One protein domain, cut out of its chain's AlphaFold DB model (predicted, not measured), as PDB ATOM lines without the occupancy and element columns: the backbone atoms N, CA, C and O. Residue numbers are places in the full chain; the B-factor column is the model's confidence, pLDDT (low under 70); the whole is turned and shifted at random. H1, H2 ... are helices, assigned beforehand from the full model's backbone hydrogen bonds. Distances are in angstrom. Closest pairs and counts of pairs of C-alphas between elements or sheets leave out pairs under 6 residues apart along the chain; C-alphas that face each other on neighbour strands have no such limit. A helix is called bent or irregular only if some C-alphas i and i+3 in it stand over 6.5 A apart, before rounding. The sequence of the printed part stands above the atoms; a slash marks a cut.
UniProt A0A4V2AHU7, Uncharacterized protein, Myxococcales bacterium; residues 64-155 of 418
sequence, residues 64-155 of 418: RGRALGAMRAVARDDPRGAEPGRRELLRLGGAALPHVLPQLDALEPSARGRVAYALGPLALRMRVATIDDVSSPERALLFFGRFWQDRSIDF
ATOM      1  N   ARG A  64      -7.106 -23.068 -55.344       97.44
ATOM      2  CA  ARG A  64      -7.651 -23.956 -56.378       97.44
ATOM      3  C   ARG A  64      -6.548 -24.805 -57.000       97.44
ATOM      4  O   ARG A  64      -6.684 -26.028 -57.079       97.44
ATOM      5  N   GLY A  65      -5.450 -24.177 -57.421       96.81
ATOM      6  CA  GLY A  65      -4.303 -24.867 -58.004       96.81
ATOM      7  C   GLY A  65      -3.675 -25.873 -57.038       96.81
ATOM      8  O   GLY A  65      -3.437 -27.026 -57.419       96.81
ATOM      9  N   ARG A  66      -3.466 -25.472 -55.776       97.62
ATOM     10  CA  ARG A  66      -2.905 -26.351 -54.737       97.62
ATOM     11  C   ARG A  66      -3.825 -27.522 -54.407       97.62
ATOM     12  O   ARG A  66      -3.366 -28.661 -54.416       97.62
ATOM     13  N   ALA A  67      -5.111 -27.261 -54.182       98.31
ATOM     14  CA  ALA A  67      -6.088 -28.284 -53.820       98.31
ATOM     15  C   ALA A  67      -6.223 -29.352 -54.914       98.31
ATOM     16  O   ALA A  67      -6.136 -30.546 -54.631       98.31
ATOM     17  N   LEU A  68      -6.340 -28.941 -56.183       97.94
ATOM     18  CA  LEU A  68      -6.419 -29.877 -57.310       97.94
ATOM     19  C   LEU A  68      -5.101 -30.623 -57.553       97.94
ATOM     20  O   LEU A  68      -5.112 -31.760 -58.026       97.94
ATOM     21  N   GLY A  69      -3.952 -29.999 -57.280       97.31
ATOM     22  CA  GLY A  69      -2.650 -30.671 -57.309       97.31
ATOM     23  C   GLY A  69      -2.543 -31.757 -56.237       97.31
ATOM     24  O   GLY A  69      -2.194 -32.896 -56.544       97.31
ATOM     25  N   ALA A  70      -2.920 -31.424 -55.005       97.94
ATOM     26  CA  ALA A  70      -2.906 -32.328 -53.864       97.94
ATOM     27  C   ALA A  70      -3.898 -33.494 -54.033       97.94
ATOM     28  O   ALA A  70      -3.529 -34.647 -53.823       97.94
ATOM     29  N   MET A  71      -5.112 -33.217 -54.523       98.12
ATOM     30  CA  MET A  71      -6.104 -34.233 -54.894       98.12
ATOM     31  C   MET A  71      -5.543 -35.228 -55.914       98.12
ATOM     32  O   MET A  71      -5.643 -36.435 -55.713       98.12
ATOM     33  N   ARG A  72      -4.906 -34.741 -56.989       97.38
ATOM     34  CA  ARG A  72      -4.286 -35.608 -58.006       97.38
ATOM     35  C   ARG A  72      -3.144 -36.448 -57.437       97.38
ATOM     36  O   ARG A  72      -2.986 -37.595 -57.843       97.38
ATOM     37  N   ALA A  73      -2.360 -35.900 -56.511       96.81
ATOM     38  CA  ALA A  73      -1.283 -36.635 -55.854       96.81
ATOM     39  C   ALA A  73      -1.820 -37.790 -54.988       96.81
ATOM     40  O   ALA A  73      -1.296 -38.896 -55.070       96.81
ATOM     41  N   VAL A  74      -2.905 -37.563 -54.237       97.50
ATOM     42  CA  VAL A  74      -3.599 -38.616 -53.468       97.50
ATOM     43  C   VAL A  74      -4.255 -39.645 -54.393       97.50
ATOM     44  O   VAL A  74      -4.140 -40.846 -54.170       97.50
ATOM     45  N   ALA A  75      -4.901 -39.193 -55.469       96.81
ATOM     46  CA  ALA A  75      -5.585 -40.069 -56.417       96.81
ATOM     47  C   ALA A  75      -4.643 -41.079 -57.098       96.81
ATOM     48  O   ALA A  75      -5.071 -42.194 -57.385       96.81
ATOM     49  N   ARG A  76      -3.373 -40.721 -57.337       94.56
ATOM     50  CA  ARG A  76      -2.376 -41.599 -57.979       94.56
ATOM     51  C   ARG A  76      -1.874 -42.747 -57.101       94.56
ATOM     52  O   ARG A  76      -1.306 -43.678 -57.653       94.56
ATOM     53  N   ASP A  77      -2.072 -42.674 -55.784       88.00
ATOM     54  CA  ASP A  77      -1.665 -43.706 -54.811       88.00
ATOM     55  C   ASP A  77      -0.165 -44.072 -54.820       88.00
ATOM     56  O   ASP A  77       0.239 -45.138 -54.368       88.00
ATOM     57  N   ASP A  78       0.691 -43.175 -55.318       90.81
ATOM     58  CA  ASP A  78       2.143 -43.309 -55.180       90.81
ATOM     59  C   ASP A  78       2.541 -42.915 -53.748       90.81
ATOM     60  O   ASP A  78       2.322 -41.755 -53.378       90.81
ATOM     61  N   PRO A  79       3.170 -43.796 -52.945       85.31
ATOM     62  CA  PRO A  79       3.569 -43.485 -51.571       85.31
ATOM     63  C   PRO A  79       4.383 -42.191 -51.434       85.31
ATOM     64  O   PRO A  79       4.258 -41.480 -50.435       85.31
ATOM     65  N   ARG A  80       5.196 -41.844 -52.444       88.12
ATOM     66  CA  ARG A  80       6.018 -40.622 -52.426       88.12
ATOM     67  C   ARG A  80       5.199 -39.348 -52.636       88.12
ATOM     68  O   ARG A  80       5.580 -38.297 -52.122       88.12
ATOM     69  N   GLY A  81       4.092 -39.424 -53.374       89.25
ATOM     70  CA  GLY A  81       3.239 -38.282 -53.718       89.25
ATOM     71  C   GLY A  81       1.962 -38.169 -52.882       89.25
ATOM     72  O   GLY A  81       1.549 -37.058 -52.537       89.25
ATOM     73  N   ALA A  82       1.359 -39.298 -52.514       93.19
ATOM     74  CA  ALA A  82       0.073 -39.360 -51.830       93.19
ATOM     75  C   ALA A  82       0.142 -38.784 -50.411       93.19
ATOM     76  O   ALA A  82      -0.737 -38.014 -50.022       93.19
ATOM     77  N   GLU A  83       1.205 -39.073 -49.655       95.44
ATOM     78  CA  GLU A  83       1.365 -38.557 -48.291       95.44
ATOM     79  C   GLU A  83       1.515 -37.021 -48.252       95.44
ATOM     80  O   GLU A  83       0.755 -36.364 -47.531       95.44
ATOM     81  N   PRO A  84       2.417 -36.389 -49.039       96.62
ATOM     82  CA  PRO A  84       2.433 -34.934 -49.177       96.62
ATOM     83  C   PRO A  84       1.097 -34.353 -49.649       96.62
ATOM     84  O   PRO A  84       0.669 -33.335 -49.112       96.62
ATOM     85  N   GLY A  85       0.429 -35.005 -50.609       97.31
ATOM     86  CA  GLY A  85      -0.883 -34.585 -51.102       97.31
ATOM     87  C   GLY A  85      -1.943 -34.579 -50.002       97.31
ATOM     88  O   GLY A  85      -2.650 -33.588 -49.834       97.31
ATOM     89  N   ARG A  86      -2.007 -35.633 -49.183       97.50
ATOM     90  CA  ARG A  86      -2.926 -35.711 -48.040       97.50
ATOM     91  C   ARG A  86      -2.639 -34.613 -47.025       97.50
ATOM     92  O   ARG A  86      -3.559 -33.915 -46.609       97.50
ATOM     93  N   ARG A  87      -1.371 -34.425 -46.645       97.12
ATOM     94  CA  ARG A  87      -0.983 -33.353 -45.715       97.12
ATOM     95  C   ARG A  87      -1.366 -31.977 -46.245       97.12
ATOM     96  O   ARG A  87      -1.849 -31.153 -45.476       97.12
ATOM     97  N   GLU A  88      -1.187 -31.743 -47.541       97.81
ATOM     98  CA  GLU A  88      -1.569 -30.483 -48.169       97.81
ATOM     99  C   GLU A  88      -3.090 -30.290 -48.181       97.81
ATOM    100  O   GLU A  88      -3.549 -29.224 -47.785       97.81
ATOM    101  N   LEU A  89      -3.890 -31.309 -48.523       98.06
ATOM    102  CA  LEU A  89      -5.356 -31.226 -48.432       98.06
ATOM    103  C   LEU A  89      -5.826 -30.918 -47.006       98.06
ATOM    104  O   LEU A  89      -6.673 -30.050 -46.813       98.06
ATOM    105  N   LEU A  90      -5.249 -31.576 -45.996       97.81
ATOM    106  CA  LEU A  90      -5.597 -31.338 -44.592       97.81
ATOM    107  C   LEU A  90      -5.162 -29.952 -44.098       97.81
ATOM    108  O   LEU A  90      -5.850 -29.358 -43.260       97.81
ATOM    109  N   ARG A  91      -4.041 -29.430 -44.614       97.38
ATOM    110  CA  ARG A  91      -3.569 -28.068 -44.338       97.38
ATOM    111  C   ARG A  91      -4.484 -27.027 -44.977       97.38
ATOM    112  O   ARG A  91      -4.873 -26.083 -44.302       97.38
ATOM    113  N   LEU A  92      -4.835 -27.209 -46.251       98.12
ATOM    114  CA  LEU A  92      -5.760 -26.328 -46.966       98.12
ATOM    115  C   LEU A  92      -7.166 -26.391 -46.381       98.12
ATOM    116  O   LEU A  92      -7.854 -25.380 -46.419       98.12
ATOM    117  N   GLY A  93      -7.570 -27.531 -45.816       98.06
ATOM    118  CA  GLY A  93      -8.780 -27.693 -45.018       98.06
ATOM    119  C   GLY A  93     -10.073 -27.417 -45.780       98.06
ATOM    120  O   GLY A  93     -10.196 -27.740 -46.963       98.06
ATOM    121  N   GLY A  94     -11.030 -26.775 -45.106       98.06
ATOM    122  CA  GLY A  94     -12.290 -26.319 -45.697       98.06
ATOM    123  C   GLY A  94     -12.110 -25.489 -46.972       98.06
ATOM    124  O   GLY A  94     -12.938 -25.576 -47.877       98.06
ATOM    125  N   ALA A  95     -11.002 -24.746 -47.103       98.38
ATOM    126  CA  ALA A  95     -10.718 -23.941 -48.291       98.38
ATOM    127  C   ALA A  95     -10.518 -24.771 -49.574       98.38
ATOM    128  O   ALA A  95     -10.745 -24.273 -50.676       98.38
ATOM    129  N   ALA A  96     -10.145 -26.049 -49.449       98.44
ATOM    130  CA  ALA A  96     -10.004 -26.958 -50.584       98.44
ATOM    131  C   ALA A  96     -11.340 -27.565 -51.053       98.44
ATOM    132  O   ALA A  96     -11.456 -27.942 -52.222       98.44
ATOM    133  N   LEU A  97     -12.347 -27.669 -50.176       98.31
ATOM    134  CA  LEU A  97     -13.582 -28.420 -50.449       98.31
ATOM    135  C   LEU A  97     -14.346 -27.936 -51.692       98.31
ATOM    136  O   LEU A  97     -14.697 -28.794 -52.507       98.31
ATOM    137  N   PRO A  98     -14.514 -26.616 -51.937       98.25
ATOM    138  CA  PRO A  98     -15.195 -26.118 -53.137       98.25
ATOM    139  C   PRO A  98     -14.512 -26.484 -54.454       98.25
ATOM    140  O   PRO A  98     -15.115 -26.363 -55.518       98.25
ATOM    141  N   HIS A  99     -13.250 -26.906 -54.403       98.06
ATOM    142  CA  HIS A  99     -12.466 -27.275 -55.578       98.06
ATOM    143  C   HIS A  99     -12.321 -28.788 -55.723       98.06
ATOM    144  O   HIS A  99     -12.288 -29.285 -56.844       98.06
ATOM    145  N   VAL A 100     -12.239 -29.511 -54.606       98.25
ATOM    146  CA  VAL A 100     -12.015 -30.961 -54.587       98.25
ATOM    147  C   VAL A 100     -13.321 -31.731 -54.737       98.25
ATOM    148  O   VAL A 100     -13.405 -32.598 -55.602       98.25
ATOM    149  N   LEU A 101     -14.352 -31.408 -53.947       97.94
ATOM    150  CA  LEU A 101     -15.581 -32.210 -53.901       97.94
ATOM    151  C   LEU A 101     -16.323 -32.256 -55.249       97.94
ATOM    152  O   LEU A 101     -16.651 -33.359 -55.681       97.94
ATOM    153  N   PRO A 102     -16.489 -31.138 -55.993       97.50
ATOM    154  CA  PRO A 102     -17.094 -31.187 -57.328       97.50
ATOM    155  C   PRO A 102     -16.298 -31.991 -58.366       97.50
ATOM    156  O   PRO A 102     -16.827 -32.305 -59.425       97.50
ATOM    157  N   GLN A 103     -15.013 -32.260 -58.117       97.44
ATOM    158  CA  GLN A 103     -14.124 -32.959 -59.049       97.44
ATOM    159  C   GLN A 103     -13.952 -34.442 -58.710       97.44
ATOM    160  O   GLN A 103     -13.310 -35.160 -59.475       97.44
ATOM    161  N   LEU A 104     -14.528 -34.921 -57.600       95.94
ATOM    162  CA  LEU A 104     -14.453 -36.335 -57.237       95.94
ATOM    163  C   LEU A 104     -15.062 -37.218 -58.329       95.94
ATOM    164  O   LEU A 104     -14.462 -38.223 -58.692       95.94
ATOM    165  N   ASP A 105     -16.180 -36.812 -58.930       94.00
ATOM    166  CA  ASP A 105     -16.849 -37.609 -59.965       94.00
ATOM    167  C   ASP A 105     -16.059 -37.743 -61.272       94.00
ATOM    168  O   ASP A 105     -16.339 -38.639 -62.067       94.00
ATOM    169  N   ALA A 106     -15.035 -36.911 -61.481       96.06
ATOM    170  CA  ALA A 106     -14.127 -37.025 -62.619       96.06
ATOM    171  C   ALA A 106     -13.009 -38.062 -62.400       96.06
ATOM    172  O   ALA A 106     -12.273 -38.377 -63.333       96.06
ATOM    173  N   LEU A 107     -12.842 -38.577 -61.178       96.94
ATOM    174  CA  LEU A 107     -11.834 -39.585 -60.858       96.94
ATOM    175  C   LEU A 107     -12.366 -41.006 -61.093       96.94
ATOM    176  O   LEU A 107     -13.571 -41.266 -61.034       96.94
ATOM    177  N   GLU A 108     -11.442 -41.949 -61.269       96.38
ATOM    178  CA  GLU A 108     -11.725 -43.388 -61.227       96.38
ATOM    179  C   GLU A 108     -12.362 -43.789 -59.881       96.38
ATOM    180  O   GLU A 108     -11.958 -43.244 -58.847       96.38
ATOM    181  N   PRO A 109     -13.298 -44.758 -59.833       94.69
ATOM    182  CA  PRO A 109     -14.032 -45.108 -58.612       94.69
ATOM    183  C   PRO A 109     -13.144 -45.363 -57.384       94.69
ATOM    184  O   PRO A 109     -13.409 -44.836 -56.303       94.69
ATOM    185  N   SER A 110     -12.031 -46.090 -57.552       94.81
ATOM    186  CA  SER A 110     -11.092 -46.361 -56.452       94.81
ATOM    187  C   SER A 110     -10.368 -45.096 -55.967       94.81
ATOM    188  O   SER A 110     -10.119 -44.934 -54.773       94.81
ATOM    189  N   ALA A 111     -10.071 -44.159 -56.872       97.25
ATOM    190  CA  ALA A 111      -9.440 -42.886 -56.540       97.25
ATOM    191  C   ALA A 111     -10.391 -41.947 -55.782       97.25
ATOM    192  O   ALA A 111      -9.936 -41.232 -54.889       97.25
ATOM    193  N   ARG A 112     -11.702 -41.988 -56.073       97.62
ATOM    194  CA  ARG A 112     -12.721 -41.221 -55.327       97.62
ATOM    195  C   ARG A 112     -12.705 -41.575 -53.850       97.62
ATOM    196  O   ARG A 112     -12.578 -40.686 -53.011       97.62
ATOM    197  N   GLY A 113     -12.776 -42.874 -53.553       97.19
ATOM    198  CA  GLY A 113     -12.742 -43.387 -52.187       97.19
ATOM    199  C   GLY A 113     -11.456 -42.995 -51.458       97.19
ATOM    200  O   GLY A 113     -11.519 -42.510 -50.332       97.19
ATOM    201  N   ARG A 114     -10.288 -43.118 -52.111       97.12
ATOM    202  CA  ARG A 114      -8.998 -42.712 -51.517       97.12
ATOM    203  C   ARG A 114      -8.950 -41.228 -51.161       97.12
ATOM    204  O   ARG A 114      -8.530 -40.879 -50.059       97.12
ATOM    205  N   VAL A 115      -9.380 -40.349 -52.069       98.25
ATOM    206  CA  VAL A 115      -9.407 -38.900 -51.810       98.25
ATOM    207  C   VAL A 115     -10.413 -38.565 -50.709       98.25
ATOM    208  O   VAL A 115     -10.077 -37.808 -49.801       98.25
ATOM    209  N   ALA A 116     -11.612 -39.148 -50.741       98.19
ATOM    210  CA  ALA A 116     -12.623 -38.935 -49.708       98.19
ATOM    211  C   ALA A 116     -12.128 -39.392 -48.326       98.19
ATOM    212  O   ALA A 116     -12.227 -38.646 -47.354       98.19
ATOM    213  N   TYR A 117     -11.503 -40.569 -48.244       98.25
ATOM    214  CA  TYR A 117     -10.888 -41.070 -47.014       98.25
ATOM    215  C   TYR A 117      -9.771 -40.150 -46.506       98.25
ATOM    216  O   TYR A 117      -9.701 -39.843 -45.317       98.25
ATOM    217  N   ALA A 118      -8.936 -39.623 -47.408       97.88
ATOM    218  CA  ALA A 118      -7.885 -38.666 -47.065       97.88
ATOM    219  C   ALA A 118      -8.427 -37.348 -46.474       97.88
ATOM    220  O   ALA A 118      -7.719 -36.696 -45.705       97.88
ATOM    221  N   LEU A 119      -9.670 -36.968 -46.795       98.38
ATOM    222  CA  LEU A 119     -10.375 -35.820 -46.213       98.38
ATOM    223  C   LEU A 119     -11.099 -36.160 -44.896       98.38
ATOM    224  O   LEU A 119     -11.564 -35.250 -44.215       98.38
ATOM    225  N   GLY A 120     -11.175 -37.428 -44.487       98.12
ATOM    226  CA  GLY A 120     -11.849 -37.850 -43.254       98.12
ATOM    227  C   GLY A 120     -11.424 -37.068 -42.000       98.12
ATOM    228  O   GLY A 120     -12.288 -36.518 -41.311       98.12
ATOM    229  N   PRO A 121     -10.113 -36.896 -41.727       98.25
ATOM    230  CA  PRO A 121      -9.647 -36.092 -40.595       98.25
ATOM    231  C   PRO A 121     -10.106 -34.626 -40.639       98.25
ATOM    232  O   PRO A 121     -10.298 -34.009 -39.590       98.25
ATOM    233  N   LEU A 122     -10.309 -34.062 -41.836       98.12
ATOM    234  CA  LEU A 122     -10.854 -32.716 -42.001       98.12
ATOM    235  C   LEU A 122     -12.334 -32.663 -41.589       98.12
ATOM    236  O   LEU A 122     -12.710 -31.759 -40.849       98.12
ATOM    237  N   ALA A 123     -13.154 -33.642 -41.981       98.12
ATOM    238  CA  ALA A 123     -14.561 -33.692 -41.568       98.12
ATOM    239  C   ALA A 123     -14.721 -33.814 -40.040       98.12
ATOM    240  O   ALA A 123     -15.590 -33.166 -39.449       98.12
ATOM    241  N   LEU A 124     -13.831 -34.572 -39.387       98.00
ATOM    242  CA  LEU A 124     -13.758 -34.656 -37.925       98.00
ATOM    243  C   LEU A 124     -13.343 -33.315 -37.298       98.00
ATOM    244  O   LEU A 124     -13.966 -32.867 -36.335       98.00
ATOM    245  N   ARG A 125     -12.336 -32.626 -37.861       97.31
ATOM    246  CA  ARG A 125     -11.930 -31.277 -37.415       97.31
ATOM    247  C   ARG A 125     -13.074 -30.273 -37.545       97.31
ATOM    248  O   ARG A 125     -13.296 -29.478 -36.633       97.31
ATOM    249  N   MET A 126     -13.816 -30.342 -38.643       97.88
ATOM    250  CA  MET A 126     -15.010 -29.539 -38.906       97.88
ATOM    251  C   MET A 126     -16.204 -29.929 -38.031       97.88
ATOM    252  O   MET A 126     -17.172 -29.188 -38.021       97.88
ATOM    253  N   ARG A 127     -16.164 -31.052 -37.298       97.06
ATOM    254  CA  ARG A 127     -17.281 -31.574 -36.482       97.06
ATOM    255  C   ARG A 127     -18.561 -31.858 -37.274       97.06
ATOM    256  O   ARG A 127     -19.656 -31.783 -36.731       97.06
ATOM    257  N   VAL A 128     -18.411 -32.201 -38.551       97.00
ATOM    258  CA  VAL A 128     -19.535 -32.524 -39.446       97.00
ATOM    259  C   VAL A 128     -19.685 -34.025 -39.690       97.00
ATOM    260  O   VAL A 128     -20.678 -34.437 -40.272       97.00
ATOM    261  N   ALA A 129     -18.713 -34.825 -39.243       97.69
ATOM    262  CA  ALA A 129     -18.704 -36.281 -39.349       97.69
ATOM    263  C   ALA A 129     -18.380 -36.934 -38.003       97.69
ATOM    264  O   ALA A 129     -17.701 -36.349 -37.154       97.69
ATOM    265  N   THR A 130     -18.808 -38.183 -37.856       97.88
ATOM    266  CA  THR A 130     -18.319 -39.116 -36.839       97.88
ATOM    267  C   THR A 130     -17.167 -39.962 -37.391       97.88
ATOM    268  O   THR A 130     -16.922 -39.991 -38.596       97.88
ATOM    269  N   ILE A 131     -16.440 -40.669 -36.516       97.12
ATOM    270  CA  ILE A 131     -15.354 -41.579 -36.937       97.12
ATOM    271  C   ILE A 131     -15.898 -42.675 -37.864       97.12
ATOM    272  O   ILE A 131     -15.250 -43.025 -38.850       97.12
ATOM    273  N   ASP A 132     -17.114 -43.157 -37.604       97.50
ATOM    274  CA  ASP A 132     -17.746 -44.211 -38.395       97.50
ATOM    275  C   ASP A 132     -18.079 -43.752 -39.816       97.50
ATOM    276  O   ASP A 132     -17.967 -44.549 -40.751       97.50
ATOM    277  N   ASP A 133     -18.437 -42.479 -40.012       97.62
ATOM    278  CA  ASP A 133     -18.749 -41.915 -41.334       97.62
ATOM    279  C   ASP A 133     -17.535 -41.911 -42.268       97.62
ATOM    280  O   ASP A 133     -17.687 -41.985 -43.484       97.62
ATOM    281  N   VAL A 134     -16.324 -41.856 -41.708       97.38
ATOM    282  CA  VAL A 134     -15.065 -41.736 -42.460       97.38
ATOM    283  C   VAL A 134     -14.103 -42.901 -42.204       97.38
ATOM    284  O   VAL A 134     -12.911 -42.792 -42.477       97.38
ATOM    285  N   SER A 135     -14.618 -44.025 -41.697       97.19
ATOM    286  CA  SER A 135     -13.827 -45.211 -41.332       97.19
ATOM    287  C   SER A 135     -13.354 -46.043 -42.530       97.19
ATOM    288  O   SER A 135     -12.374 -46.776 -42.413       97.19
ATOM    289  N   SER A 136     -14.008 -45.917 -43.689       98.06
ATOM    290  CA  SER A 136     -13.613 -46.577 -44.940       98.06
ATOM    291  C   SER A 136     -13.710 -45.624 -46.141       98.06
ATOM    292  O   SER A 136     -14.440 -44.627 -46.072       98.06
ATOM    293  N   PRO A 137     -13.018 -45.919 -47.259       97.69
ATOM    294  CA  PRO A 137     -13.123 -45.155 -48.503       97.69
ATOM    295  C   PRO A 137     -14.555 -44.967 -49.017       97.69
ATOM    296  O   PRO A 137     -14.923 -43.874 -49.443       97.69
ATOM    297  N   GLU A 138     -15.380 -46.008 -48.944       97.94
ATOM    298  CA  GLU A 138     -16.760 -46.013 -49.433       97.94
ATOM    299  C   GLU A 138     -17.661 -45.164 -48.534       97.94
ATOM    300  O   GLU A 138     -18.455 -44.362 -49.028       97.94
ATOM    301  N   ARG A 139     -17.509 -45.299 -47.209       98.12
ATOM    302  CA  ARG A 139     -18.278 -44.515 -46.232       98.12
ATOM    303  C   ARG A 139     -17.921 -43.035 -46.321       98.12
ATOM    304  O   ARG A 139     -18.823 -42.207 -46.426       98.12
ATOM    305  N   ALA A 140     -16.627 -42.720 -46.409       98.06
ATOM    306  CA  ALA A 140     -16.159 -41.351 -46.579       98.06
ATOM    307  C   ALA A 140     -16.695 -40.731 -47.880       98.06
ATOM    308  O   ALA A 140     -17.133 -39.582 -47.879       98.06
ATOM    309  N   LEU A 141     -16.704 -41.487 -48.985       98.12
ATOM    310  CA  LEU A 141     -17.244 -41.012 -50.260       98.12
ATOM    311  C   LEU A 141     -18.745 -40.705 -50.168       98.12
ATOM    312  O   LEU A 141     -19.173 -39.634 -50.596       98.12
ATOM    313  N   LEU A 142     -19.535 -41.605 -49.571       98.00
ATOM    314  CA  LEU A 142     -20.967 -41.383 -49.342       98.00
ATOM    315  C   LEU A 142     -21.219 -40.170 -48.439       98.00
ATOM    316  O   LEU A 142     -22.098 -39.358 -48.739       98.00
ATOM    317  N   PHE A 143     -20.440 -40.028 -47.363       98.44
ATOM    318  CA  PHE A 143     -20.513 -38.887 -46.455       98.44
ATOM    319  C   PHE A 143     -20.267 -37.571 -47.200       98.44
ATOM    320  O   PHE A 143     -21.115 -36.682 -47.167       98.44
ATOM    321  N   PHE A 144     -19.142 -37.452 -47.913       98.25
ATOM    322  CA  PHE A 144     -18.787 -36.214 -48.607       98.25
ATOM    323  C   PHE A 144     -19.738 -35.880 -49.760       98.25
ATOM    324  O   PHE A 144     -19.994 -34.700 -50.001       98.25
ATOM    325  N   GLY A 145     -20.301 -36.894 -50.429       97.62
ATOM    326  CA  GLY A 145     -21.349 -36.705 -51.430       97.62
ATOM    327  C   GLY A 145     -22.580 -36.009 -50.845       97.62
ATOM    328  O   GLY A 145     -22.991 -34.966 -51.352       97.62
ATOM    329  N   ARG A 146     -23.117 -36.529 -49.732       97.94
ATOM    330  CA  ARG A 146     -24.266 -35.924 -49.028       97.94
ATOM    331  C   ARG A 146     -23.924 -34.558 -48.447       97.94
ATOM    332  O   ARG A 146     -24.630 -33.587 -48.687       97.94
ATOM    333  N   PHE A 147     -22.787 -34.462 -47.756       97.81
ATOM    334  CA  PHE A 147     -22.304 -33.216 -47.170       97.81
ATOM    335  C   PHE A 147     -22.254 -32.087 -48.203       97.81
ATOM    336  O   PHE A 147     -22.713 -30.981 -47.931       97.81
ATOM    337  N   TRP A 148     -21.719 -32.348 -49.400       97.38
ATOM    338  CA  TRP A 148     -21.611 -31.314 -50.424       97.38
ATOM    339  C   TRP A 148     -22.962 -30.937 -51.034       97.38
ATOM    340  O   TRP A 148     -23.218 -29.752 -51.261       97.38
ATOM    341  N   GLN A 149     -23.840 -31.917 -51.259       97.00
ATOM    342  CA  GLN A 149     -25.206 -31.668 -51.722       97.00
ATOM    343  C   GLN A 149     -25.963 -30.752 -50.751       97.00
ATOM    344  O   GLN A 149     -26.552 -29.764 -51.185       97.00
ATOM    345  N   ASP A 150     -25.846 -31.010 -49.448       97.44
ATOM    346  CA  ASP A 150     -26.584 -30.277 -48.418       97.44
ATOM    347  C   ASP A 150     -25.945 -28.920 -48.068       97.44
ATOM    348  O   ASP A 150     -26.648 -27.952 -47.775       97.44
ATOM    349  N   ARG A 151     -24.605 -28.826 -48.076       95.88
ATOM    350  CA  ARG A 151     -23.855 -27.706 -47.466       95.88
ATOM    351  C   ARG A 151     -23.035 -26.874 -48.450       95.88
ATOM    352  O   ARG A 151     -22.388 -25.916 -48.034       95.88
ATOM    353  N   SER A 152     -23.051 -27.163 -49.754       96.31
ATOM    354  CA  SER A 152     -22.274 -26.382 -50.742       96.31
ATOM    355  C   SER A 152     -22.568 -24.873 -50.711       96.31
ATOM    356  O   SER A 152     -21.673 -24.060 -50.947       96.31
ATOM    357  N   ILE A 153     -23.799 -24.471 -50.369       96.25
ATOM    358  CA  ILE A 153     -24.198 -23.057 -50.254       96.25
ATOM    359  C   ILE A 153     -23.518 -22.317 -49.092       96.25
ATOM    360  O   ILE A 153     -23.372 -21.089 -49.144       96.25
ATOM    361  N   ASP A 154     -23.064 -23.048 -48.075       95.62
ATOM    362  CA  ASP A 154     -22.376 -22.481 -46.918       95.62
ATOM    363  C   ASP A 154     -20.951 -22.047 -47.271       95.62
ATOM    364  O   ASP A 154     -20.430 -21.106 -46.677       95.62
ATOM    365  N   PHE A 155     -20.364 -22.625 -48.322       96.88
ATOM    366  CA  PHE A 155     -19.058 -22.249 -48.874       96.88
ATOM    367  C   PHE A 155     -19.152 -21.083 -49.867       96.88
ATOM    368  O   PHE A 155     -18.447 -21.034 -50.875       96.88
TER     369      PHE A 155
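This is residues 64 to 155 of the 418 residues of an uncharacterized protein of Myxococcales bacterium (UniProt A0A4V2AHU7). This is a compact cluster of crossed helices: H1 and the first arm of the bent helix H2, H2a, make a hairpin at one end of the longest axis, H5 makes the other end, and the second arm H2b and H3 lie between them, each touching both H1 and H5. The short H4 covers one side of this body, near H2a and H5, and a long link leads from it to H5. The printed part has 92 residues with five named helices, in the order H1, H2, H3, H4, H5, and no named strand; the class is all helix. The radius of gyration of the C-alphas is 11.7 A, and the outline is rounded, with spans of 32 by 25 by 24 A.

H1, residues 64 to 75, is followed by H2, residues 79 to 106. By its hydrogen bonds H2 was assigned as one helix, but it is bent: C-alphas 91 and 94 are 9.0 A apart, and its arms are H2a, residues 79 to 91, and H2b, residues 94 to 106. Taken whole, H2 is the hub, touching four other helices. H1 and H2a form a helical hairpin and touch, opposite ways at a steep tilt of 41 degrees; their closest C-alphas, those of Val 74 and Ala 82, are 4.1 A apart. The lines of H2a and H2b stand at a steep tilt of 48 degrees. H2b touches H1 with residues 96 to 100 alone, at a steep tilt of 54 degrees; the closest C-alphas are those of Ala 67 and Ala 96, 5.3 A apart. H3, residues 109 to 118, forms a helical hairpin with H2b, at a shallow tilt of 12 degrees, opposite ways. They only just touch, with 3 pairs of C-alphas within 8 A, the closest being those of Leu 104 and Arg 112 at 5.5 A. H1 touches H3 with residues 71 to 75 alone; the closest C-alphas, of Ala 75 and Ala 111, are 4.8 A apart. H4, residues 120 to 125, is close to H2a but not clearly touching it, with the closest C-alphas, of Leu 90 and Leu 122, 6.0 A apart. H5, residues 137 to 155, touches H3 at a steep tilt of 69 degrees, only just short of about perpendicular; the closest C-alphas, of Gly 113 and Pro 137, are 4.1 A apart. H2b touches H5 with residues 98 to 101 alone, the closest C-alphas being those of Pro 98 and Phe 155 at 6.9 A. H1 and H5 are apart. In H1, H3 and H4 every O i to N i+4 pair is within hydrogen-bond range; in H2a it is 7 of 9, in H5 12 of 15, and in H2b 3 of 9, beside 6 of 10 O i to N i+3 pairs.

H1 begins at C-alpha 64, at (-7.651, -23.956, -56.378), and is 16.2 A long. H2a is 18.5 A and H2b 20.1 A long; H2b begins at C-alpha 94, at (-12.290, -26.319, -45.697). Both arms are irregular: C-alphas 80 and 83 are 6.6 A apart, and C-alphas 95 and 98 are 6.9 A apart. H3 is 14.6 A and H4 8.8 A long. H5, 23.7 A long, is irregular, with C-alphas 150 and 153 at 7.8 A, and has a kink of 56 degrees near residue 149. It ends at C-alpha 155, at (-19.058, -22.249, -48.874).

The two C-alphas farthest apart, those of Arg 80 and Ile 153, are 35.0 A apart. The printed part has no cut. The link from H4 to H5, of 11 residues, is long, and the other three are tight. The mean pLDDT of the printed part is 96.9, and no printed residue is under 70.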